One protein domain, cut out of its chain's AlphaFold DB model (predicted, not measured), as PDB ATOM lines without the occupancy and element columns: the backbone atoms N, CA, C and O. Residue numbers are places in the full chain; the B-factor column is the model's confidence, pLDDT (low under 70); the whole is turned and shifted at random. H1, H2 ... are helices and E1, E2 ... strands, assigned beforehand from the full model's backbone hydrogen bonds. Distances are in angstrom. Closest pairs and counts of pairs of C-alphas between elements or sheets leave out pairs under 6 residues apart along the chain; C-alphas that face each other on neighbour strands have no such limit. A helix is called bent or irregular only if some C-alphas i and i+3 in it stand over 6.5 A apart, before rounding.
ATOM      1  N   ILE A 159      77.524  27.635  10.443       42.56
ATOM      2  CA  ILE A 159      76.874  28.953  10.352       42.56
ATOM      3  C   ILE A 159      77.254  29.884  11.532       42.56
ATOM      4  O   ILE A 159      76.843  31.037  11.582       42.56
ATOM      5  N   GLY A 160      78.060  29.414  12.490       43.47
ATOM      6  CA  GLY A 160      78.491  30.194  13.664       43.47
ATOM      7  C   GLY A 160      79.964  30.599  13.654       43.47
ATOM      8  O   GLY A 160      80.451  31.121  14.654       43.47
ATOM      9  N   ILE A 161      80.692  30.318  12.570       51.91
ATOM     10  CA  ILE A 161      82.107  30.672  12.478       51.91
ATOM     11  C   ILE A 161      82.170  32.178  12.337       51.91
ATOM     12  O   ILE A 161      81.880  32.687  11.266       51.91
ATOM     13  N   CYS A 162      82.562  32.859  13.405       53.78
ATOM     14  CA  CYS A 162      83.044  34.217  13.298       53.78
ATOM     15  C   CYS A 162      84.349  34.154  12.497       53.78
ATOM     16  O   CYS A 162      85.387  33.712  12.998       53.78
ATOM     17  N   ARG A 163      84.258  34.396  11.188       55.22
ATOM     18  CA  ARG A 163      85.412  34.289  10.293       55.22
ATOM     19  C   ARG A 163      86.346  35.467  10.564       55.22
ATOM     20  O   ARG A 163      85.883  36.540  10.926       55.22
ATOM     21  N   TYR A 164      87.650  35.308  10.331       54.88
ATOM     22  CA  TYR A 164      88.583  36.432  10.483       54.88
ATOM     23  C   TYR A 164      88.143  37.653   9.678       54.88
ATOM     24  O   TYR A 164      88.084  38.720  10.246       54.88
ATOM     25  N   ASN A 165      87.694  37.496   8.430       62.50
ATOM     26  CA  ASN A 165      87.185  38.616   7.632       62.50
ATOM     27  C   ASN A 165      85.891  39.253   8.186       62.50
ATOM     28  O   ASN A 165      85.514  40.341   7.760       62.50
ATOM     29  N   GLU A 166      85.172  38.565   9.075       69.62
ATOM     30  CA  GLU A 166      84.025  39.114   9.804       69.62
ATOM     31  C   GLU A 166      84.504  39.863  11.060       69.62
ATOM     32  O   GLU A 166      84.029  40.968  11.320       69.62
ATOM     33  N   MET A 167      85.474  39.315  11.806       72.44
ATOM     34  CA  MET A 167      86.101  39.994  12.954       72.44
ATOM     35  C   MET A 167      86.939  41.213  12.540       72.44
ATOM     36  O   MET A 167      86.948  42.210  13.249       72.44
ATOM     37  N   GLU A 168      87.614  41.119  11.396       72.75
ATOM     38  CA  GLU A 168      88.467  42.135  10.778       72.75
ATOM     39  C   GLU A 168      87.653  43.357  10.370       72.75
ATOM     40  O   GLU A 168      88.158  44.451  10.523       72.75
ATOM     41  N   LYS A 169      86.412  43.188   9.883       73.69
ATOM     42  CA  LYS A 169      85.586  44.285   9.342       73.69
ATOM     43  C   LYS A 169      84.577  44.892  10.308       73.69
ATOM     44  O   LYS A 169      84.125  46.008  10.082       73.69
ATOM     45  N   ASP A 170      84.093  44.114  11.273       76.38
ATOM     46  CA  ASP A 170      83.148  44.587  12.289       76.38
ATOM     47  C   ASP A 170      83.151  43.617  13.476       76.38
ATOM     48  O   ASP A 170      82.289  42.739  13.612       76.38
ATOM     49  N   LEU A 171      84.163  43.761  14.337       78.88
ATOM     50  CA  LEU A 171      84.362  42.920  15.516       78.88
ATOM     51  C   LEU A 171      83.115  42.862  16.409       78.88
ATOM     52  O   LEU A 171      82.732  41.793  16.882       78.88
ATOM     53  N   TYR A 172      82.447  43.993  16.633       79.38
ATOM     54  CA  TYR A 172      81.310  44.057  17.551       79.38
ATOM     55  C   TYR A 172      80.058  43.397  16.978       79.38
ATOM     56  O   TYR A 172      79.342  42.696  17.698       79.38
ATOM     57  N   ARG A 173      79.793  43.545  15.677       76.94
ATOM     58  CA  ARG A 173      78.723  42.790  15.012       76.94
ATOM     59  C   ARG A 173      79.012  41.295  14.997       76.94
ATOM     60  O   ARG A 173      78.100  40.494  15.203       76.94
ATOM     61  N   SER A 174      80.274  40.942  14.804       76.12
ATOM     62  CA  SER A 174      80.796  39.582  14.869       76.12
ATOM     63  C   SER A 174      80.584  38.926  16.240       76.12
ATOM     64  O   SER A 174      80.131  37.780  16.317       76.12
ATOM     65  N   LEU A 175      80.799  39.673  17.329       75.88
ATOM     66  CA  LEU A 175      80.483  39.238  18.695       75.88
ATOM     67  C   LEU A 175      78.975  39.029  18.910       75.88
ATOM     68  O   LEU A 175      78.574  38.100  19.609       75.88
ATOM     69  N   ARG A 176      78.122  39.841  18.273       72.19
ATOM     70  CA  ARG A 176      76.648  39.778  18.367       72.19
ATOM     71  C   ARG A 176      76.008  38.667  17.529       72.19
ATOM     72  O   ARG A 176      74.861  38.803  17.093       72.19
ATOM     73  N   ASN A 177      76.693  37.542  17.320       71.25
ATOM     74  CA  ASN A 177      76.122  36.404  16.605       71.25
ATOM     75  C   ASN A 177      74.923  35.809  17.376       71.25
ATOM     76  O   ASN A 177      75.061  34.970  18.275       71.25
ATOM     77  N   ALA A 178      73.720  36.234  16.986       69.25
ATOM     78  CA  ALA A 178      72.468  35.832  17.618       69.25
ATOM     79  C   ALA A 178      72.220  34.317  17.534       69.25
ATOM     80  O   ALA A 178      71.537  33.765  18.390       69.25
ATOM     81  N   THR A 179      72.804  33.613  16.559       71.81
ATOM     82  CA  THR A 179      72.603  32.167  16.386       71.81
ATOM     83  C   THR A 179      73.187  31.370  17.549       71.81
ATOM     84  O   THR A 179      72.510  30.498  18.094       71.81
ATOM     85  N   ILE A 180      74.429  31.673  17.945       72.81
ATOM     86  CA  ILE A 180      75.093  31.005  19.074       72.81
ATOM     87  C   ILE A 180      74.364  31.360  20.371       72.81
ATOM     88  O   ILE A 180      73.973  30.463  21.117       72.81
ATOM     89  N   SER A 181      74.088  32.649  20.582       73.38
ATOM     90  CA  SER A 181      73.369  33.134  21.767       73.38
ATOM     91  C   SER A 181      71.986  32.487  21.921       73.38
ATOM     92  O   SER A 181      71.632  32.040  23.008       73.38
ATOM     93  N   ASN A 182      71.211  32.366  20.838       75.12
ATOM     94  CA  ASN A 182      69.879  31.757  20.870       75.12
ATOM     95  C   ASN A 182      69.930  30.259  21.187       75.12
ATOM     96  O   ASN A 182      69.138  29.783  21.996       75.12
ATOM     97  N   ARG A 183      70.870  29.513  20.593       74.44
ATOM     98  CA  ARG A 183      71.030  28.075  20.878       74.44
ATOM     99  C   ARG A 183      71.452  27.818  22.317       74.44
ATOM    100  O   ARG A 183      70.953  26.894  22.947       74.44
ATOM    101  N   LEU A 184      72.350  28.649  22.830       76.19
ATOM    102  CA  LEU A 184      72.799  28.573  24.211       76.19
ATOM    103  C   LEU A 184      71.682  28.944  25.200       76.19
ATOM    104  O   LEU A 184      71.535  28.265  26.211       76.19
ATOM    105  N   ASN A 185      70.839  29.934  24.883       74.69
ATOM    106  CA  ASN A 185      69.672  30.296  25.700       74.69
ATOM    107  C   ASN A 185      68.671  29.144  25.888       74.69
ATOM    108  O   ASN A 185      68.080  29.024  26.960       74.69
ATOM    109  N   VAL A 186      68.495  28.283  24.880       69.44
ATOM    110  CA  VAL A 186      67.648  27.084  25.011       69.44
ATOM    111  C   VAL A 186      68.218  26.139  26.073       69.44
ATOM    112  O   VAL A 186      67.483  25.712  26.957       69.44
ATOM    113  N   ALA A 187      69.535  25.891  26.064       64.56
ATOM    114  CA  ALA A 187      70.183  25.053  27.080       64.56
ATOM    115  C   ALA A 187      70.052  25.620  28.505       64.56
ATOM    116  O   ALA A 187      69.977  24.851  29.463       64.56
ATOM    117  N   LEU A 188      70.015  26.950  28.657       68.12
ATOM    118  CA  LEU A 188      69.867  27.604  29.961       68.12
ATOM    119  C   LEU A 188      68.502  27.337  30.607       68.12
ATOM    120  O   LEU A 188      68.436  27.116  31.813       68.12
ATOM    121  N   CYS A 189      67.420  27.346  29.822       63.69
ATOM    122  CA  CYS A 189      66.056  27.261  30.354       63.69
ATOM    123  C   CYS A 189      65.744  25.899  31.001       63.69
ATOM    124  O   CYS A 189      65.031  25.854  32.007       63.69
ATOM    125  N   ASP A 190      66.312  24.816  30.461       60.31
ATOM    126  CA  ASP A 190      66.046  23.446  30.917       60.31
ATOM    127  C   ASP A 190      67.059  22.957  31.966       60.31
ATOM    128  O   ASP A 190      66.687  22.269  32.922       60.31
ATOM    129  N   ALA A 191      68.331  23.363  31.861       61.94
ATOM    130  CA  ALA A 191      69.377  22.942  32.798       61.94
ATOM    131  C   ALA A 191      69.209  23.545  34.208       61.94
ATOM    132  O   ALA A 191      69.507  22.875  35.199       61.94
ATOM    133  N   TYR A 192      68.694  24.780  34.318       56.84
ATOM    134  CA  TYR A 192      68.599  25.515  35.592       56.84
ATOM    135  C   TYR A 192      67.686  24.849  36.628       56.84
ATOM    136  O   TYR A 192      67.872  25.037  37.827       56.84
ATOM    137  N   LYS A 193      66.674  24.092  36.181       59.25
ATOM    138  CA  LYS A 193      65.633  23.566  37.075       59.25
ATOM    139  C   LYS A 193      65.977  22.215  37.697       59.25
ATOM    140  O   LYS A 193      65.485  21.937  38.783       59.25
ATOM    141  N   ASN A 194      66.804  21.397  37.038       62.66
ATOM    142  CA  ASN A 194      66.905  19.969  37.368       62.66
ATOM    143  C   ASN A 194      68.340  19.418  37.494       62.66
ATOM    144  O   ASN A 194      68.497  18.306  37.987       62.66
ATOM    145  N   CYS A 195      69.390  20.158  37.099       73.19
ATOM    146  CA  CYS A 195      70.766  19.634  37.103       73.19
ATOM    147  C   CYS A 195      71.786  20.598  37.741       73.19
ATOM    148  O   CYS A 195      72.396  21.407  37.035       73.19
ATOM    149  N   PRO A 196      72.057  20.467  39.056       74.06
ATOM    150  CA  PRO A 196      73.060  21.274  39.758       74.06
ATOM    151  C   PRO A 196      74.456  21.193  39.127       74.06
ATOM    152  O   PRO A 196      75.161  22.198  39.047       74.06
ATOM    153  N   ASP A 197      74.827  20.023  38.602       76.38
ATOM    154  CA  ASP A 197      76.129  19.781  37.967       76.38
ATOM    155  C   ASP A 197      76.372  20.664  36.728       76.38
ATOM    156  O   ASP A 197      77.517  20.957  36.385       76.38
ATOM    157  N   LEU A 198      75.306  21.115  36.056       78.88
ATOM    158  CA  LEU A 198      75.393  21.974  34.870       78.88
ATOM    159  C   LEU A 198      75.349  23.468  35.216       78.88
ATOM    160  O   LEU A 198      75.669  24.314  34.382       78.88
ATOM    161  N   PHE A 199      75.014  23.819  36.455       79.62
ATOM    162  CA  PHE A 199      74.827  25.205  36.881       79.62
ATOM    163  C   PHE A 199      76.066  26.078  36.655       79.62
ATOM    164  O   PHE A 199      75.975  27.242  36.260       79.62
ATOM    165  N   GLY A 200      77.250  25.500  36.871       80.56
ATOM    166  CA  GLY A 200      78.519  26.185  36.670       80.56
ATOM    167  C   GLY A 200      78.681  26.712  35.244       80.56
ATOM    168  O   GLY A 200      79.094  27.862  35.085       80.56
ATOM    169  N   ILE A 201      78.348  25.907  34.231       81.31
ATOM    170  CA  ILE A 201      78.467  26.317  32.829       81.31
ATOM    171  C   ILE A 201      77.314  27.202  32.372       81.31
ATOM    172  O   ILE A 201      77.545  28.163  31.644       81.31
ATOM    173  N   VAL A 202      76.102  26.938  32.856       80.19
ATOM    174  CA  VAL A 202      74.922  27.779  32.619       80.19
ATOM    175  C   VAL A 202      75.234  29.237  32.976       80.19
ATOM    176  O   VAL A 202      75.107  30.116  32.128       80.19
ATOM    177  N   LYS A 203      75.806  29.488  34.159       83.19
ATOM    178  CA  LYS A 203      76.255  30.836  34.556       83.19
ATOM    179  C   LYS A 203      77.294  31.453  33.619       83.19
ATOM    180  O   LYS A 203      77.276  32.653  33.370       83.19
ATOM    181  N   CYS A 204      78.227  30.660  33.099       86.31
ATOM    182  CA  CYS A 204      79.229  31.180  32.166       86.31
ATOM    183  C   CYS A 204      78.615  31.552  30.813       86.31
ATOM    184  O   CYS A 204      79.012  32.546  30.212       86.31
ATOM    185  N   ILE A 205      77.626  30.792  30.351       84.88
ATOM    186  CA  ILE A 205      76.867  31.113  29.144       84.88
ATOM    187  C   ILE A 205      76.045  32.400  29.346       84.88
ATOM    188  O   ILE A 205      76.028  33.251  28.461       84.88
ATOM    189  N   GLU A 206      75.410  32.579  30.508       85.25
ATOM    190  CA  GLU A 206      74.715  33.829  30.860       85.25
ATOM    191  C   GLU A 206      75.673  35.027  30.822       85.25
ATOM    192  O   GLU A 206      75.381  36.033  30.172       85.25
ATOM    193  N   ASN A 207      76.849  34.892  31.444       88.25
ATOM    194  CA  ASN A 207      77.884  35.924  31.431       88.25
ATOM    195  C   ASN A 207      78.353  36.252  30.007       88.25
ATOM    196  O   ASN A 207      78.443  37.427  29.659       88.25
ATOM    197  N   TYR A 208      78.579  35.242  29.160       89.00
ATOM    198  CA  TYR A 208      78.900  35.447  27.743       89.00
ATOM    199  C   TYR A 208      77.828  36.290  27.037       89.00
ATOM    200  O   TYR A 208      78.148  37.267  26.361       89.00
ATOM    201  N   ILE A 209      76.548  35.954  27.222       86.12
ATOM    202  CA  ILE A 209      75.433  36.677  26.594       86.12
ATOM    203  C   ILE A 209      75.393  38.138  27.060       86.12
ATOM    204  O   ILE A 209      75.083  39.028  26.262       86.12
ATOM    205  N   ILE A 210      75.707  38.403  28.330       88.69
ATOM    206  CA  ILE A 210      75.817  39.766  28.865       88.69
ATOM    207  C   ILE A 210      76.986  40.505  28.202       88.69
ATOM    208  O   ILE A 210      76.765  41.583  27.652       88.69
ATOM    209  N   MET A 211      78.182  39.908  28.174       90.06
ATOM    210  CA  MET A 211      79.381  40.498  27.561       90.06
ATOM    211  C   MET A 211      79.154  40.865  26.089       90.06
ATOM    212  O   MET A 211      79.510  41.961  25.658       90.06
ATOM    213  N   VAL A 212      78.492  39.991  25.326       86.94
ATOM    214  CA  VAL A 212      78.128  40.250  23.925       86.94
ATOM    215  C   VAL A 212      77.187  41.451  23.795       86.94
ATOM    216  O   VAL A 212      77.380  42.297  22.919       86.94
ATOM    217  N   LYS A 213      76.171  41.564  24.660       85.75
ATOM    218  CA  LYS A 213      75.224  42.695  24.643       85.75
ATOM    219  C   LYS A 213      75.904  44.023  24.975       85.75
ATOM    220  O   LYS A 213      75.518  45.049  24.416       85.75
ATOM    221  N   THR A 214      76.904  44.000  25.851       88.31
ATOM    222  CA  THR A 214      77.665  45.184  26.268       88.31
ATOM    223  C   THR A 214      78.894  45.454  25.403       88.31
ATOM    224  O   THR A 214      79.673  46.333  25.752       88.31
ATOM    225  N   ASN A 215      79.084  44.730  24.290       85.50
ATOM    226  CA  ASN A 215      80.260  44.848  23.420       85.50
ATOM    227  C   ASN A 215      81.599  44.679  24.173       85.50
ATOM    228  O   ASN A 215      82.596  45.299  23.812       85.50
ATOM    229  N   ASN A 216      81.629  43.856  25.226       88.50
ATOM    230  CA  ASN A 216      82.857  43.584  25.970       88.50
ATOM    231  C   ASN A 216      83.752  42.619  25.162       88.50
ATOM    232  O   ASN A 216      83.303  41.544  24.756       88.50
ATOM    233  N   ILE A 217      85.019  43.000  24.956       88.00
ATOM    234  CA  ILE A 217      86.036  42.203  24.256       88.00
ATOM    235  C   ILE A 217      86.348  40.874  24.954       88.00
ATOM    236  O   ILE A 217      86.741  39.927  24.275       88.00
ATOM    237  N   ASP A 218      86.093  40.746  26.260       90.69
ATOM    238  CA  ASP A 218      86.242  39.485  27.000       90.69
ATOM    239  C   ASP A 218      85.378  38.366  26.407       90.69
ATOM    240  O   ASP A 218      85.730  37.189  26.504       90.69
ATOM    241  N   ALA A 219      84.296  38.705  25.692       89.25
ATOM    242  CA  ALA A 219      83.499  37.740  24.937       89.25
ATOM    243  C   ALA A 219      84.318  36.979  23.873       89.25
ATOM    244  O   ALA A 219      83.929  35.879  23.479       89.25
ATOM    245  N   LEU A 220      85.459  37.506  23.414       89.50
ATOM    246  CA  LEU A 220      86.365  36.802  22.499       89.50
ATOM    247  C   LEU A 220      86.972  35.552  23.138       89.50
ATOM    248  O   LEU A 220      87.166  34.548  22.453       89.50
ATOM    249  N   THR A 221      87.201  35.556  24.453       91.88
ATOM    250  CA  THR A 221      87.748  34.392  25.166       91.88
ATOM    251  C   THR A 221      86.796  33.186  25.126       91.88
ATOM    252  O   THR A 221      87.246  32.039  25.051       91.88
ATOM    253  N   PHE A 222      85.478  33.427  25.041       90.44
ATOM    254  CA  PHE A 222      84.480  32.388  24.770       90.44
ATOM    255  C   PHE A 222      84.703  31.743  23.396       90.44
ATOM    256  O   PHE A 222      84.699  30.517  23.279       90.44
ATOM    257  N   TYR A 223      84.934  32.552  22.355       88.31
ATOM    258  CA  TYR A 223      85.200  32.056  21.003       88.31
ATOM    259  C   TYR A 223      86.503  31.263  20.930       88.31
ATOM    260  O   TYR A 223      86.526  30.216  20.288       88.31
ATOM    261  N   VAL A 224      87.556  31.691  21.634       92.38
ATOM    262  CA  VAL A 224      88.809  30.923  21.729       92.38
ATOM    263  C   VAL A 224      88.539  29.520  22.282       92.38
ATOM    264  O   VAL A 224      88.916  28.522  21.663       92.38
ATOM    265  N   ALA A 225      87.826  29.423  23.408       92.50
ATOM    266  CA  ALA A 225      87.467  28.137  24.003       92.50
ATOM    267  C   ALA A 225      86.556  27.293  23.092       92.50
ATOM    268  O   ALA A 225      86.757  26.082  22.958       92.50
ATOM    269  N   LEU A 226      85.578  27.919  22.431       89.50
ATOM    270  CA  LEU A 226      84.699  27.253  21.472       89.50
ATOM    271  C   LEU A 226      85.489  26.695  20.279       89.50
ATOM    272  O   LEU A 226      85.263  25.551  19.890       89.50
ATOM    273  N   PHE A 227      86.433  27.455  19.719       90.94
ATOM    274  CA  PHE A 227      87.259  27.017  18.594       90.94
ATOM    275  C   PHE A 227      88.201  25.872  18.966       90.94
ATOM    276  O   PHE A 227      88.346  24.936  18.180       90.94
ATOM    277  N   LEU A 228      88.772  25.871  20.171       93.81
ATOM    278  CA  LEU A 228      89.545  24.725  20.660       93.81
ATOM    279  C   LEU A 228      88.679  23.465  20.789       93.81
ATOM    280  O   LEU A 228      89.074  22.390  20.334       93.81
ATOM    281  N   ASN A 229      87.467  23.596  21.330       92.44
ATOM    282  CA  ASN A 229      86.528  22.481  21.425       92.44
ATOM    283  C   ASN A 229      86.063  21.981  20.044       92.44
ATOM    284  O   ASN A 229      86.032  20.774  19.809       92.44
ATOM    285  N   LEU A 230      85.779  22.887  19.101       90.25
ATOM    286  CA  LEU A 230      85.466  22.564  17.704       90.25
ATOM    287  C   LEU A 230      86.623  21.847  17.009       90.25
ATOM    288  O   LEU A 230      86.408  20.873  16.287       90.25
ATOM    289  N   SER A 231      87.849  22.316  17.229       92.69
ATOM    290  CA  SER A 231      89.057  21.706  16.684       92.69
ATOM    291  C   SER A 231      89.173  20.248  17.138       92.69
ATOM    292  O   SER A 231      89.223  19.337  16.306       92.69
ATOM    293  N   LEU A 232      89.065  20.010  18.450       92.88
ATOM    294  CA  LEU A 232      89.129  18.671  19.035       92.88
ATOM    295  C   LEU A 232      87.965  17.777  18.585       92.88
ATOM    296  O   LEU A 232      88.162  16.595  18.298       92.88
ATOM    297  N   PHE A 233      86.757  18.332  18.477       91.31
ATOM    298  CA  PHE A 233      85.593  17.607  17.976       91.31
ATOM    299  C   PHE A 233      85.809  17.098  16.545       91.31
ATOM    300  O   PHE A 233      85.559  15.927  16.262       91.31
ATOM    301  N   ASN A 234      86.331  17.942  15.652       89.44
ATOM    302  CA  ASN A 234      86.605  17.553  14.268       89.44
ATOM    303  C   ASN A 234      87.802  16.598  14.157       89.44
ATOM    304  O   ASN A 234      87.773  15.689  13.327       89.44
ATOM    305  N   LYS A 235      88.804  16.703  15.043       92.38
ATOM    306  CA  LYS A 235      89.858  15.680  15.168       92.38
ATOM    307  C   LYS A 235      89.257  14.304  15.461       92.38
ATOM    308  O   LYS A 235      89.605  13.338  14.792       92.38
ATOM    309  N   ASN A 236      88.304  14.216  16.389       89.81
ATOM    310  CA  ASN A 236      87.642  12.950  16.729       89.81
ATOM    311  C   ASN A 236      86.783  12.382  15.580       89.81
ATOM    312  O   ASN A 236      86.493  11.188  15.569       89.81
ATOM    313  N   ARG A 237      86.408  13.212  14.597       88.44
ATOM    314  CA  ARG A 237      85.747  12.808  13.339       88.44
ATOM    315  C   ARG A 237      86.735  12.443  12.229       88.44
ATOM    316  O   ARG A 237      86.311  12.118  11.127       88.44
ATOM    317  N   ASN A 238      88.040  12.510  12.497       89.94
ATOM    318  CA  ASN A 238      89.110  12.441  11.498       89.94
ATOM    319  C   ASN A 238      88.997  13.517  10.398       89.94
ATOM    320  O   ASN A 238      89.565  13.380   9.316       89.94
ATOM    321  N   GLU A 239      88.307  14.624  10.679       88.88
ATOM    322  CA  GLU A 239      88.145  15.767   9.778       88.88
ATOM    323  C   GLU A 239      89.280  16.781  10.009       88.88
ATOM    324  O   GLU A 239      89.071  17.927  10.414       88.88
ATOM    325  N   TYR A 240      90.522  16.347   9.772       89.94
ATOM    326  CA  TYR A 240      91.723  17.097  10.158       89.94
ATOM    327  C   TYR A 240      91.809  18.493   9.529       89.94
ATOM    328  O   TYR A 240      92.180  19.437  10.219       89.94
ATOM    329  N   SER A 241      91.408  18.672   8.268       88.31
ATOM    330  CA  SER A 241      91.387  20.000   7.629       88.31
ATOM    331  C   SER A 241      90.544  21.009   8.413       88.31
ATOM    332  O   SER A 241      90.939  22.162   8.580       88.31
ATOM    333  N   ILE A 242      89.392  20.567   8.924       87.38
ATOM    334  CA  ILE A 242      88.489  21.393   9.729       87.38
ATOM    335  C   ILE A 242      89.076  21.584  11.133       87.38
ATOM    336  O   ILE A 242      89.045  22.690  11.672       87.38
ATOM    337  N   ALA A 243      89.674  20.533  11.702       91.19
ATOM    338  CA  ALA A 243      90.320  20.590  13.008       91.19
ATOM    339  C   ALA A 243      91.435  21.652  13.054       91.19
ATOM    340  O   ALA A 243      91.399  22.545  13.901       91.19
ATOM    341  N   TYR A 244      92.382  21.621  12.110       92.00
ATOM    342  CA  TYR A 244      93.468  22.604  12.031       92.00
ATOM    343  C   TYR A 244      92.976  24.016  11.709       92.00
ATOM    344  O   TYR A 244      93.535  24.983  12.225       92.00
ATOM    345  N   LEU A 245      91.918  24.151  10.901       89.00
ATOM    346  CA  LEU A 245      91.301  25.448  10.640       89.00
ATOM    347  C   LEU A 245      90.825  26.092  11.946       89.00
ATOM    348  O   LEU A 245      91.194  27.228  12.224       89.00
ATOM    349  N   TYR A 246      90.048  25.371  12.760       89.88
ATOM    350  CA  TYR A 246      89.580  25.901  14.043       89.88
ATOM    351  C   TYR A 246      90.705  26.095  15.053       89.88
ATOM    352  O   TYR A 246      90.662  27.050  15.825       89.88
ATOM    353  N   LEU A 247      91.742  25.256  15.010       94.06
ATOM    354  CA  LEU A 247      92.915  25.450  15.855       94.06
ATOM    355  C   LEU A 247      93.600  26.789  15.556       94.06
ATOM    356  O   LEU A 247      93.918  27.548  16.468       94.06
ATOM    357  N   GLN A 248      93.751  27.114  14.270       92.19
ATOM    358  CA  GLN A 248      94.270  28.405  13.829       92.19
ATOM    359  C   GLN A 248      93.322  29.554  14.212       92.19
ATOM    360  O   GLN A 248      93.794  30.598  14.652       92.19
ATOM    361  N   ARG A 249      91.995  29.368  14.129       89.06
ATOM    362  CA  ARG A 249      91.023  30.388  14.577       89.06
ATOM    363  C   ARG A 249      91.124  30.695  16.072       89.06
ATOM    364  O   ARG A 249      90.914  31.840  16.468       89.06
ATOM    365  N   ALA A 250      91.464  29.709  16.903       92.44
ATOM    366  CA  ALA A 250      91.706  29.942  18.324       92.44
ATOM    367  C   ALA A 250      92.920  30.865  18.542       92.44
ATOM    368  O   ALA A 250      92.814  31.831  19.293       92.44
ATOM    369  N   VAL A 251      94.029  30.617  17.831       94.19
ATOM    370  CA  VAL A 251      95.233  31.477  17.840       94.19
ATOM    371  C   VAL A 251      94.895  32.898  17.388       94.19
ATOM    372  O   VAL A 251      95.256  33.860  18.058       94.19
ATOM    373  N   GLU A 252      94.178  33.022  16.273       90.69
ATOM    374  CA  GLU A 252      93.733  34.303  15.713       90.69
ATOM    375  C   GLU A 252      92.942  35.130  16.719       90.69
ATOM    376  O   GLU A 252      93.279  36.275  17.001       90.69
ATOM    377  N   THR A 253      91.903  34.522  17.284       90.62
ATOM    378  CA  THR A 253      90.977  35.202  18.191       90.62
ATOM    379  C   THR A 253      91.671  35.597  19.493       90.62
ATOM    380  O   THR A 253      91.418  36.677  20.020       90.62
ATOM    381  N   ALA A 254      92.581  34.754  19.992       93.12
ATOM    382  CA  ALA A 254      93.370  35.056  21.181       93.12
ATOM    383  C   ALA A 254      94.321  36.240  20.955       93.12
ATOM    384  O   ALA A 254      94.428  37.102  21.820       93.12
ATOM    385  N   LEU A 255      94.965  36.321  19.786       93.25
ATOM    386  CA  LEU A 255      95.819  37.456  19.427       93.25
ATOM    387  C   LEU A 255      95.023  38.757  19.271       93.25
ATOM    388  O   LEU A 255      95.467  39.792  19.754       93.25
ATOM    389  N   ILE A 256      93.843  38.713  18.645       90.94
ATOM    390  CA  ILE A 256      92.961  39.888  18.550       90.94
ATOM    391  C   ILE A 256      92.580  40.375  19.952       90.94
ATOM    392  O   ILE A 256      92.730  41.558  20.244       90.94
ATOM    393  N   TYR A 257      92.152  39.463  20.835       91.69
ATOM    394  CA  TYR A 257      91.868  39.788  22.236       91.69
ATOM    395  C   TYR A 257      93.074  40.446  22.915       91.69
ATOM    396  O   TYR A 257      92.938  41.533  23.467       91.69
ATOM    397  N   HIS A 258      94.257  39.835  22.806       92.88
ATOM    398  CA  HIS A 258      95.497  40.348  23.388       92.88
ATOM    399  C   HIS A 258      95.773  41.794  22.996       92.88
ATOM    400  O   HIS A 258      96.044  42.640  23.843       92.88
ATOM    401  N   PHE A 259      95.743  42.068  21.694       92.19
ATOM    402  CA  PHE A 259      96.125  43.369  21.185       92.19
ATOM    403  C   PHE A 259      95.072  44.435  21.473       92.19
ATOM    404  O   PHE A 259      95.453  45.586  21.652       92.19
ATOM    405  N   LEU A 260      93.786  44.081  21.553       89.88
ATOM    406  CA  LEU A 260      92.743  45.007  22.003       89.88
ATOM    407  C   LEU A 260      92.881  45.322  23.494       89.88
ATOM    408  O   LEU A 260      92.836  46.486  23.871       89.88
ATOM    409  N   ASP A 261      93.098  44.301  24.325       90.94
ATOM    410  CA  ASP A 261      93.277  44.446  25.778       90.94
ATOM    411  C   ASP A 261      94.511  45.300  26.123       90.94
ATOM    412  O   ASP A 261      94.499  46.090  27.062       90.94
ATOM    413  N   ASN A 262      95.561  45.202  25.303       90.50
ATOM    414  CA  ASN A 262      96.794  45.980  25.449       90.50
ATOM    415  C   ASN A 262      96.798  47.291  24.648       90.50
ATOM    416  O   ASN A 262      97.835  47.949  24.579       90.50
ATOM    417  N   ASP A 263      95.670  47.671  24.040       90.69
ATOM    418  CA  ASP A 263      95.516  48.930  23.307       90.69
ATOM    419  C   ASP A 263      96.503  49.095  22.119       90.69
ATOM    420  O   ASP A 263      96.948  50.192  21.793       90.69
ATOM    421  N   ILE A 264      96.874  47.983  21.472       91.38
ATOM    422  CA  ILE A 264      97.845  47.905  20.360       91.38
ATOM    423  C   ILE A 264      97.160  47.937  18.986       91.38
ATOM    424  O   ILE A 264      97.729  48.479  18.035       91.38
ATOM    425  N   ILE A 265      95.966  47.350  18.870       90.62
ATOM    426  CA  ILE A 265      95.135  47.425  17.658       90.62
ATOM    427  C   ILE A 265      93.854  48.201  17.946       90.62
ATOM    428  O   ILE A 265      93.398  48.261  19.087       90.62
ATOM    429  N   GLU A 266      93.260  48.768  16.906       87.19
ATOM    430  CA  GLU A 266      91.993  49.488  16.971       87.19
ATOM    431  C   GLU A 266      91.095  49.141  15.783       87.19
ATOM    432  O   GLU A 266      91.537  48.555  14.794       87.19
ATOM    433  N   VAL A 267      89.811  49.476  15.907       82.44
ATOM    434  CA  VAL A 267      88.866  49.438  14.790       82.44
ATOM    435  C   VAL A 267      88.934  50.804  14.112       82.44
ATOM    436  O   VAL A 267      88.555  51.804  14.720       82.44
ATOM    437  N   ASN A 268      89.444  50.845  12.885       78.38
ATOM    438  CA  ASN A 268      89.571  52.064  12.097       78.38
ATOM    439  C   ASN A 268      88.191  52.629  11.690       78.38
ATOM    440  O   ASN A 268      87.153  51.979  11.845       78.38
ATOM    441  N   ASP A 269      88.178  53.828  11.100       72.75
ATOM    442  CA  ASP A 269      86.946  54.516  10.672       72.75
ATOM    443  C   ASP A 269      86.112  53.733   9.633       72.75
ATOM    444  O   ASP A 269      84.920  53.998   9.456       72.75
ATOM    445  N   TYR A 270      86.717  52.756   8.952       72.94
ATOM    446  CA  TYR A 270      86.076  51.881   7.966       72.94
ATOM    447  C   TYR A 270      85.605  50.539   8.560       72.94
ATOM    448  O   TYR A 270      85.044  49.717   7.833       72.94
ATOM    449  N   GLY A 271      85.792  50.326   9.869       71.38
ATOM    450  CA  GLY A 271      85.456  49.092  10.586       71.38
ATOM    451  C   GLY A 271      86.569  48.035  10.592       71.38
ATOM    452  O   GLY A 271      86.435  47.013  11.260       71.38
ATOM    453  N   GLY A 272      87.669  48.285   9.880       79.81
ATOM    454  CA  GLY A 272      88.831  47.408   9.768       79.81
ATOM    455  C   GLY A 272      89.672  47.353  11.046       79.81
ATOM    456  O   GLY A 272      89.918  48.387  11.660       79.81
ATOM    457  N   LEU A 273      90.179  46.180  11.433       87.31
ATOM    458  CA  LEU A 273      91.229  46.079  12.452       87.31
ATOM    459  C   LEU A 273      92.561  46.584  11.876       87.31
ATOM    460  O   LEU A 273      93.044  46.049  10.877       87.31
ATOM    461  N   SER A 274      93.176  47.568  12.528       89.19
ATOM    462  CA  SER A 274      94.509  48.090  12.201       89.19
ATOM    463  C   SER A 274      95.385  48.167  13.449       89.19
ATOM    464  O   SER A 274      94.891  48.246  14.576       89.19
ATOM    465  N   PHE A 275      96.706  48.142  13.270       89.69
ATOM    466  CA  PHE A 275      97.609  48.546  14.348       89.69
ATOM    467  C   PHE A 275      97.444  50.042  14.607       89.69
ATOM    468  O   PHE A 275      97.257  50.821  13.670       89.69
ATOM    469  N   LYS A 276      97.509  50.454  15.876       88.31
ATOM    470  CA  LYS A 276      97.356  51.868  16.227       88.31
ATOM    471  C   LYS A 276      98.372  52.739  15.500       88.31
ATOM    472  O   LYS A 276      99.577  52.494  15.565       88.31
ATOM    473  N   GLY A 277      97.869  53.792  14.861       82.62
ATOM    474  CA  GLY A 277      98.679  54.723  14.074       82.62
ATOM    475  C   GLY A 277      99.074  54.211  12.687       82.62
ATOM    476  O   GLY A 277      99.767  54.931  11.967       82.62
ATOM    477  N   ASP A 278      98.629  53.015  12.299       82.81
ATOM    478  CA  ASP A 278      98.820  52.467  10.962       82.81
ATOM    479  C   ASP A 278      97.559  52.686  10.112       82.81
ATOM    480  O   ASP A 278      96.431  52.545  10.582       82.81
ATOM    481  N   VAL A 279      97.748  53.056   8.844       74.69
ATOM    482  CA  VAL A 279      96.630  53.336   7.917       74.69
ATOM    483  C   VAL A 279      96.092  52.043   7.294       74.69
ATOM    484  O   VAL A 279      94.953  51.994   6.833       74.69
ATOM    485  N   ASN A 280      96.921  50.999   7.264       81.19
ATOM    486  CA  ASN A 280      96.599  49.735   6.617       81.19
ATOM    487  C   ASN A 280      95.871  48.783   7.574       81.19
ATOM    488  O   ASN A 280      96.175  48.708   8.764       81.19
ATOM    489  N   GLU A 281      94.930  48.027   7.019       84.50
ATOM    490  CA  GLU A 281      94.220  46.958   7.722       84.50
ATOM    491  C   GLU A 281      95.107  45.720   7.880       84.50
ATOM    492  O   GLU A 281      95.959  45.428   7.038       84.50
ATOM    493  N   ILE A 282      94.874  44.960   8.948       86.00
ATOM    494  CA  ILE A 282      95.564  43.696   9.199       86.00
ATOM    495  C   ILE A 282      94.928  42.616   8.322       86.00
ATOM    496  O   ILE A 282      93.852  42.102   8.629       86.00
ATOM    497  N   HIS A 283      95.619  42.194   7.265       79.38
ATOM    498  CA  HIS A 283      95.048  41.292   6.253       79.38
ATOM    499  C   HIS A 283      95.093  39.803   6.621       79.38
ATOM    500  O   HIS A 283      94.562  38.948   5.902       79.38
ATOM    501  N   GLY A 284      95.727  39.451   7.737       80.62
ATOM    502  CA  GLY A 284      95.689  38.084   8.223       80.62
ATOM    503  C   GLY A 284      96.502  37.825   9.476       80.62
ATOM    504  O   GLY A 284      97.368  38.590   9.893       80.62
ATOM    505  N   VAL A 285      96.282  36.637  10.033       86.31
ATOM    506  CA  VAL A 285      96.919  36.189  11.275       86.31
ATOM    507  C   VAL A 285      98.444  36.190  11.249       86.31
ATOM    508  O   VAL A 285      99.076  36.311  12.293       86.31
ATOM    509  N   GLY A 286      99.059  36.053  10.071       89.94
ATOM    510  CA  GLY A 286     100.515  36.076   9.946       89.94
ATOM    511  C   GLY A 286     101.127  37.374  10.476       89.94
ATOM    512  O   GLY A 286     102.189  37.325  11.093       89.94
ATOM    513  N   GLU A 287     100.444  38.506  10.293       91.00
ATOM    514  CA  GLU A 287     100.874  39.811  10.805       91.00
ATOM    515  C   GLU A 287     100.762  39.869  12.330       91.00
ATOM    516  O   GLU A 287     101.726  40.232  12.998       91.00
ATOM    517  N   LEU A 288      99.648  39.380  12.887       91.44
ATOM    518  CA  LEU A 288      99.438  39.271  14.335       91.44
ATOM    519  C   LEU A 288     100.489  38.369  15.009       91.44
ATOM    520  O   LEU A 288     101.056  38.728  16.039       91.44
ATOM    521  N   ILE A 289     100.783  37.204  14.416       93.12
ATOM    522  CA  ILE A 289     101.798  36.261  14.913       93.12
ATOM    523  C   ILE A 289     103.185  36.906  14.865       93.12
ATOM    524  O   ILE A 289     103.956  36.796  15.820       93.12
ATOM    525  N   LYS A 290     103.515  37.564  13.747       91.75
ATOM    526  CA  LYS A 290     104.798  38.247  13.570       91.75
ATOM    527  C   LYS A 290     104.981  39.333  14.625       91.75
ATOM    528  O   LYS A 290     106.035  39.366  15.253       91.75
ATOM    529  N   GLU A 291     103.970  40.169  14.834       90.75
ATOM    530  CA  GLU A 291     104.022  41.251  15.815       90.75
ATOM    531  C   GLU A 291     104.170  40.712  17.244       90.75
ATOM    532  O   GLU A 291     105.024  41.172  18.002       90.75
ATOM    533  N   PHE A 292     103.416  39.668  17.600       91.94
ATOM    534  CA  PHE A 292     103.493  39.060  18.928       91.94
ATOM    535  C   PHE A 292     104.891  38.501  19.235       91.94
ATOM    536  O   PHE A 292     105.489  38.824  20.262       91.94
ATOM    537  N   PHE A 293     105.461  37.697  18.330       92.12
ATOM    538  CA  PHE A 293     106.783  37.090  18.539       92.12
ATOM    539  C   PHE A 293     107.957  38.044  18.275       92.12
ATOM    540  O   PHE A 293     109.081  37.744  18.673       92.12
ATOM    541  N   ALA A 294     107.731  39.208  17.660       87.38
ATOM    542  CA  ALA A 294     108.721  40.285  17.669       87.38
ATOM    543  C   ALA A 294     108.915  40.856  19.088       87.38
ATOM    544  O   ALA A 294     110.014  41.296  19.432       87.38
ATOM    545  N   ARG A 295     107.864  40.808  19.919       80.94
ATOM    546  CA  ARG A 295     107.847  41.311  21.302       80.94
ATOM    547  C   ARG A 295     108.107  40.222  22.351       80.94
ATOM    548  O   ARG A 295     108.642  40.528  23.413       80.94
ATOM    549  N   SER A 296     107.778  38.962  22.055       77.19
ATOM    550  CA  SER A 296     107.925  37.816  22.965       77.19
ATOM    551  C   SER A 296     108.989  36.818  22.494       77.19
ATOM    552  O   SER A 296     108.912  36.277  21.390       77.19
ATOM    553  N   LYS A 297     109.982  36.532  23.347       71.12
ATOM    554  CA  LYS A 297     111.063  35.572  23.062       71.12
ATOM    555  C   LYS A 297     110.707  34.161  23.542       71.12
ATOM    556  O   LYS A 297     111.273  33.688  24.521       71.12
ATOM    557  N   ASP A 298     109.826  33.478  22.817       80.69
ATOM    558  CA  ASP A 298     109.625  32.028  22.949       80.69
ATOM    559  C   ASP A 298     109.829  31.334  21.597       80.69
ATOM    560  O   ASP A 298     108.955  31.318  20.727       80.69
ATOM    561  N   ASN A 299     111.025  30.775  21.406       82.25
ATOM    562  CA  ASN A 299     111.427  30.195  20.129       82.25
ATOM    563  C   ASN A 299     110.737  28.860  19.819       82.25
ATOM    564  O   ASN A 299     110.621  28.528  18.638       82.25
ATOM    565  N   ASP A 300     110.331  28.075  20.821       88.56
ATOM    566  CA  ASP A 300     109.693  26.777  20.565       88.56
ATOM    567  C   ASP A 300     108.209  26.965  20.255       88.56
ATOM    568  O   ASP A 300     107.720  26.505  19.217       88.56
ATOM    569  N   LEU A 301     107.523  27.764  21.076       90.62
ATOM    570  CA  LEU A 301     106.128  28.116  20.855       90.62
ATOM    571  C   LEU A 301     105.952  28.840  19.516       90.62
ATOM    572  O   LEU A 301     105.080  28.478  18.727       90.62
ATOM    573  N   SER A 302     106.848  29.782  19.195       92.69
ATOM    574  CA  SER A 302     106.870  30.466  17.897       92.69
ATOM    575  C   SER A 302     106.950  29.489  16.727       92.69
ATOM    576  O   SER A 302     106.134  29.562  15.806       92.69
ATOM    577  N   LYS A 303     107.860  28.505  16.773       94.00
ATOM    578  CA  LYS A 303     107.976  27.486  15.715       94.00
ATOM    579  C   LYS A 303     106.685  26.695  15.537       94.00
ATOM    580  O   LYS A 303     106.282  26.462  14.398       94.00
ATOM    581  N   LYS A 304     106.031  26.291  16.630       96.06
ATOM    582  CA  LYS A 304     104.782  25.514  16.578       96.06
ATOM    583  C   LYS A 304     103.614  26.342  16.034       96.06
ATOM    584  O   LYS A 304     102.909  25.876  15.140       96.06
ATOM    585  N   ILE A 305     103.461  27.590  16.475       95.50
ATOM    586  CA  ILE A 305     102.419  28.498  15.972       95.50
ATOM    587  C   ILE A 305     102.643  28.839  14.488       95.50
ATOM    588  O   ILE A 305     101.707  28.790  13.688       95.50
ATOM    589  N   TRP A 306     103.888  29.086  14.070       94.81
ATOM    590  CA  TRP A 306     104.214  29.279  12.651       94.81
ATOM    591  C   TRP A 306     104.004  28.016  11.813       94.81
ATOM    592  O   TRP A 306     103.525  28.113  10.678       94.81
ATOM    593  N   LYS A 307     104.314  26.829  12.353       94.62
ATOM    594  CA  LYS A 307     104.022  25.543  11.704       94.62
ATOM    595  C   LYS A 307     102.522  25.392  11.463       94.62
ATOM    596  O   LYS A 307     102.140  25.052  10.345       94.62
ATOM    597  N   LEU A 308     101.682  25.703  12.452       94.94
ATOM    598  CA  LEU A 308     100.226  25.678  12.305       94.94
ATOM    599  C   LEU A 308      99.740  26.641  11.210       94.94
ATOM    600  O   LEU A 308      99.009  26.217  10.314       94.94
ATOM    601  N   ASN A 309     100.207  27.894  11.222       92.31
ATOM    602  CA  ASN A 309      99.849  28.888  10.206       92.31
ATOM    603  C   ASN A 309     100.262  28.429   8.790       92.31
ATOM    604  O   ASN A 309      99.483  28.502   7.837       92.31
ATOM    605  N   SER A 310     101.473  27.876   8.656       91.12
ATOM    606  CA  SER A 310     101.979  27.308   7.398       91.12
ATOM    607  C   SER A 310     101.139  26.123   6.918       91.12
ATOM    608  O   SER A 310     100.782  26.059   5.740       91.12
ATOM    609  N   LEU A 311     100.794  25.198   7.823       89.19
ATOM    610  CA  LEU A 311      99.938  24.054   7.520       89.19
ATOM    611  C   LEU A 311      98.577  24.530   7.029       89.19
ATOM    612  O   LEU A 311      98.196  24.161   5.921       89.19
ATOM    613  N   ARG A 312      97.893  25.394   7.791       85.38
ATOM    614  CA  ARG A 312      96.576  25.942   7.440       85.38
ATOM    615  C   ARG A 312      96.586  26.567   6.051       85.38
ATOM    616  O   ARG A 312      95.705  26.259   5.259       85.38
ATOM    617  N   ASN A 313      97.581  27.392   5.719       85.56
ATOM    618  CA  ASN A 313      97.631  28.078   4.420       85.56
ATOM    619  C   ASN A 313      97.814  27.128   3.230       85.56
ATOM    620  O   ASN A 313      97.354  27.431   2.132       85.56
ATOM    621  N   LYS A 314      98.421  25.955   3.443       87.75
ATOM    622  CA  LYS A 314      98.568  24.921   2.408       87.75
ATOM    623  C   LYS A 314      97.306  24.078   2.214       87.75
ATOM    624  O   LYS A 314      97.239  23.341   1.229       87.75
ATOM    625  N   MET A 315      96.327  24.144   3.121       85.12
ATOM    626  CA  MET A 315      95.147  23.277   3.080       85.12
ATOM    627  C   MET A 315      94.121  23.681   2.028       85.12
ATOM    628  O   MET A 315      93.990  24.861   1.697       85.12
ATOM    629  N   LEU A 316      93.318  22.695   1.610       77.38
ATOM    630  CA  LEU A 316      92.188  22.871   0.691       77.38
ATOM    631  C   LEU A 316      91.163  23.909   1.167       77.38
ATOM    632  O   LEU A 316      90.633  24.670   0.367       77.38
ATOM    633  N   LEU A 317      90.901  23.974   2.475       74.44
ATOM    634  CA  LEU A 317      89.951  24.930   3.061       74.44
ATOM    635  C   LEU A 317      90.511  26.361   3.192       74.44
ATOM    636  O   LEU A 317      89.825  27.236   3.721       74.44
ATOM    637  N   ALA A 318      91.751  26.599   2.754       74.94
ATOM    638  CA  ALA A 318      92.383  27.912   2.729       74.94
ATOM    639  C   ALA A 318      92.793  28.285   1.295       74.94
ATOM    640  O   ALA A 318      91.980  28.836   0.559       74.94
ATOM    641  N   HIS A 319      94.038  28.001   0.903       75.12
ATOM    642  CA  HIS A 319      94.612  28.467  -0.366       75.12
ATOM    643  C   HIS A 319      95.385  27.387  -1.137       75.12
ATOM    644  O   HIS A 319      95.948  27.688  -2.188       75.12
ATOM    645  N   GLY A 320      95.460  26.154  -0.630       82.44
ATOM    646  CA  GLY A 320      96.277  25.101  -1.237       82.44
ATOM    647  C   GLY A 320      95.513  23.813  -1.519       82.44
ATOM    648  O   GLY A 320      94.293  23.801  -1.594       82.44
ATOM    649  N   TYR A 321      96.253  22.718  -1.693       84.94
ATOM    650  CA  TYR A 321      95.715  21.390  -2.033       84.94
ATOM    651  C   TYR A 321      96.129  20.310  -1.023       84.94
ATOM    652  O   TYR A 321      95.928  19.121  -1.256       84.94
ATOM    653  N   TYR A 322      96.751  20.704   0.091       85.81
ATOM    654  CA  TYR A 322      97.235  19.774   1.102       85.81
ATOM    655  C   TYR A 322      96.082  19.253   1.970       85.81
ATOM    656  O   TYR A 322      95.274  20.030   2.485       85.81
ATOM    657  N   THR A 323      96.049  17.939   2.183       84.81
ATOM    658  CA  THR A 323      95.158  17.296   3.153       84.81
ATOM    659  C   THR A 323      95.997  16.874   4.358       84.81
ATOM    660  O   THR A 323      96.823  15.967   4.229       84.81
ATOM    661  N   PRO A 324      95.847  17.535   5.516       85.38
ATOM    662  CA  PRO A 324      96.630  17.215   6.701       85.38
ATOM    663  C   PRO A 324      96.238  15.866   7.306       85.38
ATOM    664  O   PRO A 324      95.082  15.449   7.243       85.38
ATOM    665  N   SER A 325      97.201  15.229   7.967       87.56
ATOM    666  CA  SER A 325      96.970  14.076   8.838       87.56
ATOM    667  C   SER A 325      96.959  14.487  10.316       87.56
ATOM    668  O   SER A 325      97.311  15.613  10.685       87.56
ATOM    669  N   GLY A 326      96.583  13.550  11.188       89.25
ATOM    670  CA  GLY A 326      96.592  13.744  12.640       89.25
ATOM    671  C   GLY A 326      97.970  13.710  13.307       89.25
ATOM    672  O   GLY A 326      98.031  13.920  14.511       89.25
ATOM    673  N   VAL A 327      99.057  13.462  12.561       91.31
ATOM    674  CA  VAL A 327     100.399  13.188  13.123       91.31
ATOM    675  C   VAL A 327     100.897  14.311  14.034       91.31
ATOM    676  O   VAL A 327     101.401  14.042  15.117       91.31
ATOM    677  N   ASP A 328     100.721  15.563  13.615       90.69
ATOM    678  CA  ASP A 328     101.193  16.738  14.357       90.69
ATOM    679  C   ASP A 328     100.117  17.364  15.258       90.69
ATOM    680  O   ASP A 328     100.388  18.337  15.963       90.69
ATOM    681  N   TYR A 329      98.880  16.861  15.211       95.56
ATOM    682  CA  TYR A 329      97.728  17.590  15.738       95.56
ATOM    683  C   TYR A 329      97.808  17.765  17.254       95.56
ATOM    684  O   TYR A 329      97.598  18.867  17.747       95.56
ATOM    685  N   ASP A 330      98.114  16.695  17.993       96.56
ATOM    686  CA  ASP A 330      98.089  16.735  19.459       96.56
ATOM    687  C   ASP A 330      99.203  17.636  20.030       96.56
ATOM    688  O   ASP A 330      98.946  18.396  20.964       96.56
ATOM    689  N   ASP A 331     100.400  17.643  19.427       96.06
ATOM    690  CA  ASP A 331     101.487  18.564  19.806       96.06
ATOM    691  C   ASP A 331     101.114  20.026  19.519       96.06
ATOM    692  O   ASP A 331     101.238  20.892  20.388       96.06
ATOM    693  N   LEU A 332     100.575  20.303  18.327       97.00
ATOM    694  CA  LEU A 332     100.126  21.647  17.965       97.00
ATOM    695  C   LEU A 332      98.952  22.115  18.831       97.00
ATOM    696  O   LEU A 332      98.899  23.282  19.208       97.00
ATOM    697  N   TYR A 333      98.032  21.222  19.190       97.44
ATOM    698  CA  TYR A 333      96.908  21.541  20.067       97.44
ATOM    699  C   TYR A 333      97.379  21.908  21.479       97.44
ATOM    700  O   TYR A 333      96.917  22.902  22.044       97.44
ATOM    701  N   CYS A 334      98.330  21.151  22.035       96.75
ATOM    702  CA  CYS A 334      98.958  21.474  23.315       96.75
ATOM    703  C   CYS A 334      99.672  22.830  23.270       96.75
ATOM    704  O   CYS A 334      99.441  23.660  24.148       96.75
ATOM    705  N   ALA A 335     100.447  23.090  22.214       96.69
ATOM    706  CA  ALA A 335     101.139  24.363  22.029       96.69
ATOM    707  C   ALA A 335     100.168  25.547  21.916       96.69
ATOM    708  O   ALA A 335     100.383  26.584  22.532       96.69
ATOM    709  N   VAL A 336      99.059  25.405  21.184       97.00
ATOM    710  CA  VAL A 336      98.053  26.474  21.101       97.00
ATOM    711  C   VAL A 336      97.373  26.708  22.446       97.00
ATOM    712  O   VAL A 336      97.150  27.858  22.816       97.00
ATOM    713  N   LYS A 337      97.063  25.656  23.211       95.88
ATOM    714  CA  LYS A 337      96.509  25.826  24.560       95.88
ATOM    715  C   LYS A 337      97.454  26.598  25.479       95.88
ATOM    716  O   LYS A 337      96.994  27.481  26.196       95.88
ATOM    717  N   GLU A 338      98.739  26.261  25.455       93.88
ATOM    718  CA  GLU A 338      99.779  26.970  26.204       93.88
ATOM    719  C   GLU A 338      99.878  28.434  25.760       93.88
ATOM    720  O   GLU A 338      99.805  29.344  26.582       93.88
ATOM    721  N   PHE A 339      99.922  28.672  24.449       94.62
ATOM    722  CA  PHE A 339      99.943  30.008  23.860       94.62
ATOM    723  C   PHE A 339      98.757  30.874  24.300       94.62
ATOM    724  O   PHE A 339      98.952  32.006  24.735       94.62
ATOM    725  N   VAL A 340      97.534  30.339  24.254       94.69
ATOM    726  CA  VAL A 340      96.325  31.050  24.701       94.69
ATOM    727  C   VAL A 340      96.402  31.405  26.190       94.69
ATOM    728  O   VAL A 340      96.074  32.529  26.566       94.69
ATOM    729  N   LEU A 341      96.860  30.479  27.038       90.94
ATOM    730  CA  LEU A 341      96.994  30.709  28.484       90.94
ATOM    731  C   LEU A 341      98.047  31.766  28.837       90.94
ATOM    732  O   LEU A 341      97.930  32.392  29.896       90.94
ATOM    733  N   ASN A 342      99.056  31.938  27.981       88.44
ATOM    734  CA  ASN A 342     100.088  32.965  28.117       88.44
ATOM    735  C   ASN A 342      99.602  34.341  27.642       88.44
ATOM    736  O   ASN A 342     100.108  35.361  28.100       88.44
ATOM    737  N   ILE A 343      98.635  34.369  26.725       89.88
ATOM    738  CA  ILE A 343      98.119  35.595  26.115       89.88
ATOM    739  C   ILE A 343      97.006  36.246  26.933       89.88
ATOM    740  O   ILE A 343      96.954  37.472  27.025       89.88
ATOM    741  N   ILE A 344      96.106  35.443  27.504       88.25
ATOM    742  CA  ILE A 344      95.025  35.947  28.352       88.25
ATOM    743  C   ILE A 344      95.619  36.236  29.737       88.25
ATOM    744  O   ILE A 344      95.669  35.358  30.599       88.25
ATOM    745  N   SER A 345      96.144  37.450  29.912       73.88
ATOM    746  CA  SER A 345      96.908  37.878  31.094       73.88
ATOM    747  C   SER A 345      96.040  38.133  32.323       73.88
ATOM    748  O   SER A 345      96.468  37.857  33.442       73.88
ATOM    749  N   SER A 346      94.827  38.645  32.125       84.25
ATOM    750  CA  SER A 346      93.903  38.980  33.210       84.25
ATOM    751  C   SER A 346      93.293  37.719  33.838       84.25
ATOM    752  O   SER A 346      92.789  36.842  33.131       84.25
ATOM    753  N   GLU A 347      93.309  37.626  35.176       88.12
ATOM    754  CA  GLU A 347      92.848  36.435  35.913       88.12
ATOM    755  C   GLU A 347      91.376  36.095  35.641       88.12
ATOM    756  O   GLU A 347      91.039  34.927  35.448       88.12
ATOM    757  N   GLU A 348      90.499  37.100  35.590       90.19
ATOM    758  CA  GLU A 348      89.061  36.893  35.391       90.19
ATOM    759  C   GLU A 348      88.729  36.341  33.984       90.19
ATOM    760  O   GLU A 348      88.120  35.265  33.908       90.19
ATOM    761  N   PRO A 349      89.174  36.962  32.871       90.44
ATOM    762  CA  PRO A 349      89.013  36.402  31.526       90.44
ATOM    763  C   PRO A 349      89.656  35.022  31.362       90.44
ATOM    764  O   PRO A 349      89.099  34.153  30.687       90.44
ATOM    765  N   LYS A 350      90.798  34.775  32.019       92.50
ATOM    766  CA  LYS A 350      91.469  33.470  32.005       92.50
ATOM    767  C   LYS A 350      90.639  32.394  32.702       92.50
ATOM    768  O   LYS A 350      90.403  31.336  32.118       92.50
ATOM    769  N   ALA A 351      90.131  32.673  33.902       91.19
ATOM    770  CA  ALA A 351      89.259  31.757  34.635       91.19
ATOM    771  C   ALA A 351      87.952  31.482  33.871       91.19
ATOM    772  O   ALA A 351      87.473  30.344  33.817       91.19
ATOM    773  N   PHE A 352      87.386  32.512  33.238       92.00
ATOM    774  CA  PHE A 352      86.219  32.374  32.374       92.00
ATOM    775  C   PHE A 352      86.505  31.468  31.165       92.00
ATOM    776  O   PHE A 352      85.771  30.500  30.941       92.00
ATOM    777  N   TYR A 353      87.599  31.717  30.438       93.69
ATOM    778  CA  TYR A 353      88.071  30.883  29.329       93.69
ATOM    779  C   TYR A 353      88.232  29.416  29.738       93.69
ATOM    780  O   TYR A 353      87.691  28.531  29.074       93.69
ATOM    781  N   GLU A 354      88.935  29.139  30.838       92.38
ATOM    782  CA  GLU A 354      89.186  27.771  31.301       92.38
ATOM    783  C   GLU A 354      87.886  27.044  31.645       92.38
ATOM    784  O   GLU A 354      87.699  25.871  31.300       92.38
ATOM    785  N   LYS A 355      86.950  27.748  32.285       91.56
ATOM    786  CA  LYS A 355      85.652  27.187  32.649       91.56
ATOM    787  C   LYS A 355      84.796  26.883  31.420       91.56
ATOM    788  O   LYS A 355      84.188  25.814  31.366       91.56
ATOM    789  N   ILE A 356      84.796  27.755  30.411       90.06
ATOM    790  CA  ILE A 356      84.129  27.500  29.127       90.06
ATOM    791  C   ILE A 356      84.804  26.345  28.379       90.06
ATOM    792  O   ILE A 356      84.115  25.437  27.915       90.06
ATOM    793  N   LEU A 357      86.137  26.328  28.293       92.56
ATOM    794  CA  LEU A 357      86.891  25.279  27.605       92.56
ATOM    795  C   LEU A 357      86.604  23.899  28.203       92.56
ATOM    796  O   LEU A 357      86.481  22.916  27.473       92.56
ATOM    797  N   ASN A 358      86.498  23.817  29.528       89.56
ATOM    798  CA  ASN A 358      86.218  22.566  30.221       89.56
ATOM    799  C   ASN A 358      84.739  22.188  30.202       89.56
ATOM    800  O   ASN A 358      84.430  21.002  30.105       89.56
ATOM    801  N   GLY A 359      83.846  23.171  30.283       85.44
ATOM    802  CA  GLY A 359      82.421  22.915  30.384       85.44
ATOM    803  C   GLY A 359      81.725  22.699  29.038       85.44
ATOM    804  O   GLY A 359      80.828  21.860  28.976       85.44
ATOM    805  N   LEU A 360      82.090  23.419  27.965       85.00
ATOM    806  CA  LEU A 360      81.480  23.260  26.635       85.00
ATOM    807  C   LEU A 360      81.983  21.964  26.004       85.00
ATOM    808  O   LEU A 360      82.786  21.982  25.083       85.00
ATOM    809  N   LYS A 361      81.563  20.822  26.532       87.12
ATOM    810  CA  LYS A 361      81.868  19.482  26.038       87.12
ATOM    811  C   LYS A 361      80.640  18.606  26.246       87.12
ATOM    812  O   LYS A 361      79.919  18.825  27.217       87.12
ATOM    813  N   PRO A 362      80.395  17.615  25.374       87.50
ATOM    814  CA  PRO A 362      79.338  16.652  25.618       87.50
ATOM    815  C   PRO A 362      79.588  15.941  26.950       87.50
ATOM    816  O   PRO A 362      80.715  15.540  27.251       87.50
ATOM    817  N   ILE A 363      78.530  15.769  27.729       89.00
ATOM    818  CA  ILE A 363      78.518  14.938  28.923       89.00
ATOM    819  C   ILE A 363      78.871  13.515  28.509       89.00
ATOM    820  O   ILE A 363      78.273  12.948  27.591       89.00
ATOM    821  N   GLY A 364      79.882  12.963  29.178       88.94
ATOM    822  CA  GLY A 364      80.406  11.640  28.873       88.94
ATOM    823  C   GLY A 364      79.364  10.545  29.091       88.94
ATOM    824  O   GLY A 364      78.576  10.602  30.037       88.94
ATOM    825  N   LYS A 365      79.419   9.510  28.245       92.44
ATOM    826  CA  LYS A 365      78.505   8.359  28.288       92.44
ATOM    827  C   LYS A 365      78.453   7.690  29.662       92.44
ATOM    828  O   LYS A 365      77.380   7.298  30.089       92.44
ATOM    829  N   GLU A 366      79.571   7.641  30.386       92.38
ATOM    830  CA  GLU A 366      79.627   7.077  31.744       92.38
ATOM    831  C   GLU A 366      78.797   7.865  32.763       92.38
ATOM    832  O   GLU A 366      78.140   7.274  33.617       92.38
TER     833      GLU A 366
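Overview. This is residues 159 to 366 of the 379 residues of an uncharacterized protein of Salmonella oranienberg (UniProt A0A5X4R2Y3). Three long helices, H5, H6 and H9, run side by side as a core bundle, and the helical hairpin of H7 and H8 crosses over one side of it, H7 over H6 and H8 over H6 and H9. On the other side H10 packs on H5, H4 meets both H5 and H10 at steep angles, and H3 folds along H4 far from the core, while the short helices H1 and H2 and the small hairpin of E1 and E2 lie near one end of the core. The printed part has 208 residues with ten named helices and two named strands, in the order H1 to H6, E1, E2, H7 to H10; the two strands are antiparallel and the class is mostly helix. The whole is compact, with a radius of gyration of the C-alphas of 17.1 A and spans of 50 by 42 by 31 A.

Along the chain. Start at residue 159 and find C-alpha 164 at (88.583, 36.432, 10.483), where H1, residues 164 to 169, begins. H2 takes residues 171 to 175. H3, residues 178 to 194, is 25.9 A long; it is neither bent nor irregular, but only just: C-alphas 190 and 193 are 6.2 A apart. H4, residues 196 to 213, is 26.3 A long and only just irregular, with C-alphas 197 and 200 7.0 A apart. H5, residues 219 to 236, measures 26.4 A. Find C-alpha 240 at (91.723, 17.097, 10.158); from there H6, the longest helix, runs 31.5 A to C-alpha 261. Next come E1, residues 265 to 267, and E2, residues 273 to 275. H7 is residues 285 to 295, H8 residues 299 to 314, 22.5 A long, and H9 residues 329 to 343, 20.8 A long. H10, residues 347 to 359, ends at C-alpha 359, at (82.421, 22.915, 30.384).

Arrangement. Look first at H6, the hub, which touches H5, H7, H8 and H9. H5, H6 and H9 form a bundle, three helices running along one another. H5 and H6 are a helical hairpin at a shallow tilt of 15 degrees, opposite ways, closest at the C-alphas of Ser 231 and Ala 243, 4.0 A. H6 touches H9 at a shallow tilt of 9 degrees, the same way, closest at the C-alphas of His 258 and Ile 343, 6.1 A. H8 touches H6 at a steep tilt of 55 degrees, closest at the C-alphas of Leu 245 and Arg 312, 6.2 A. H10 touches H5, closest at the C-alphas of Ala 225 and Leu 357, 4.6 A. H4 touches H5 with residues 208 to 212 alone, at a steep tilt of 55 degrees, closest at the C-alphas of Met 211 and Ala 219, 5.6 A. H3 and H4 are a helical hairpin, closest at the C-alphas of Leu 188 and Val 202, 5.7 A; H3 is apart from H5. H1 and H2 are close but not clearly touching, with the C-alphas of Met 167 and Ser 174 5.7 A apart. In the hairpin of E1 and E2, N 266 and O 274 are within hydrogen-bond range at 2.9 A. Every O i to N i+4 pair is within range in H2, H6, H7, H8, H9 and H10, against 1 of 2 in H1, 9 of 13 in H3, 11 of 14 in H4 and 13 of 14 in H5.

Size, cuts and confidence. The two C-alphas farthest apart are those of Val 279 and Glu 366, 54.7 A. The printed part has no cut. The link from H8 to H9, residues 315 to 328, is long. The mean pLDDT of the printed part is 84.5; look for values under 70 at residues 159 to 166, residue 178 and residues 186 to 194.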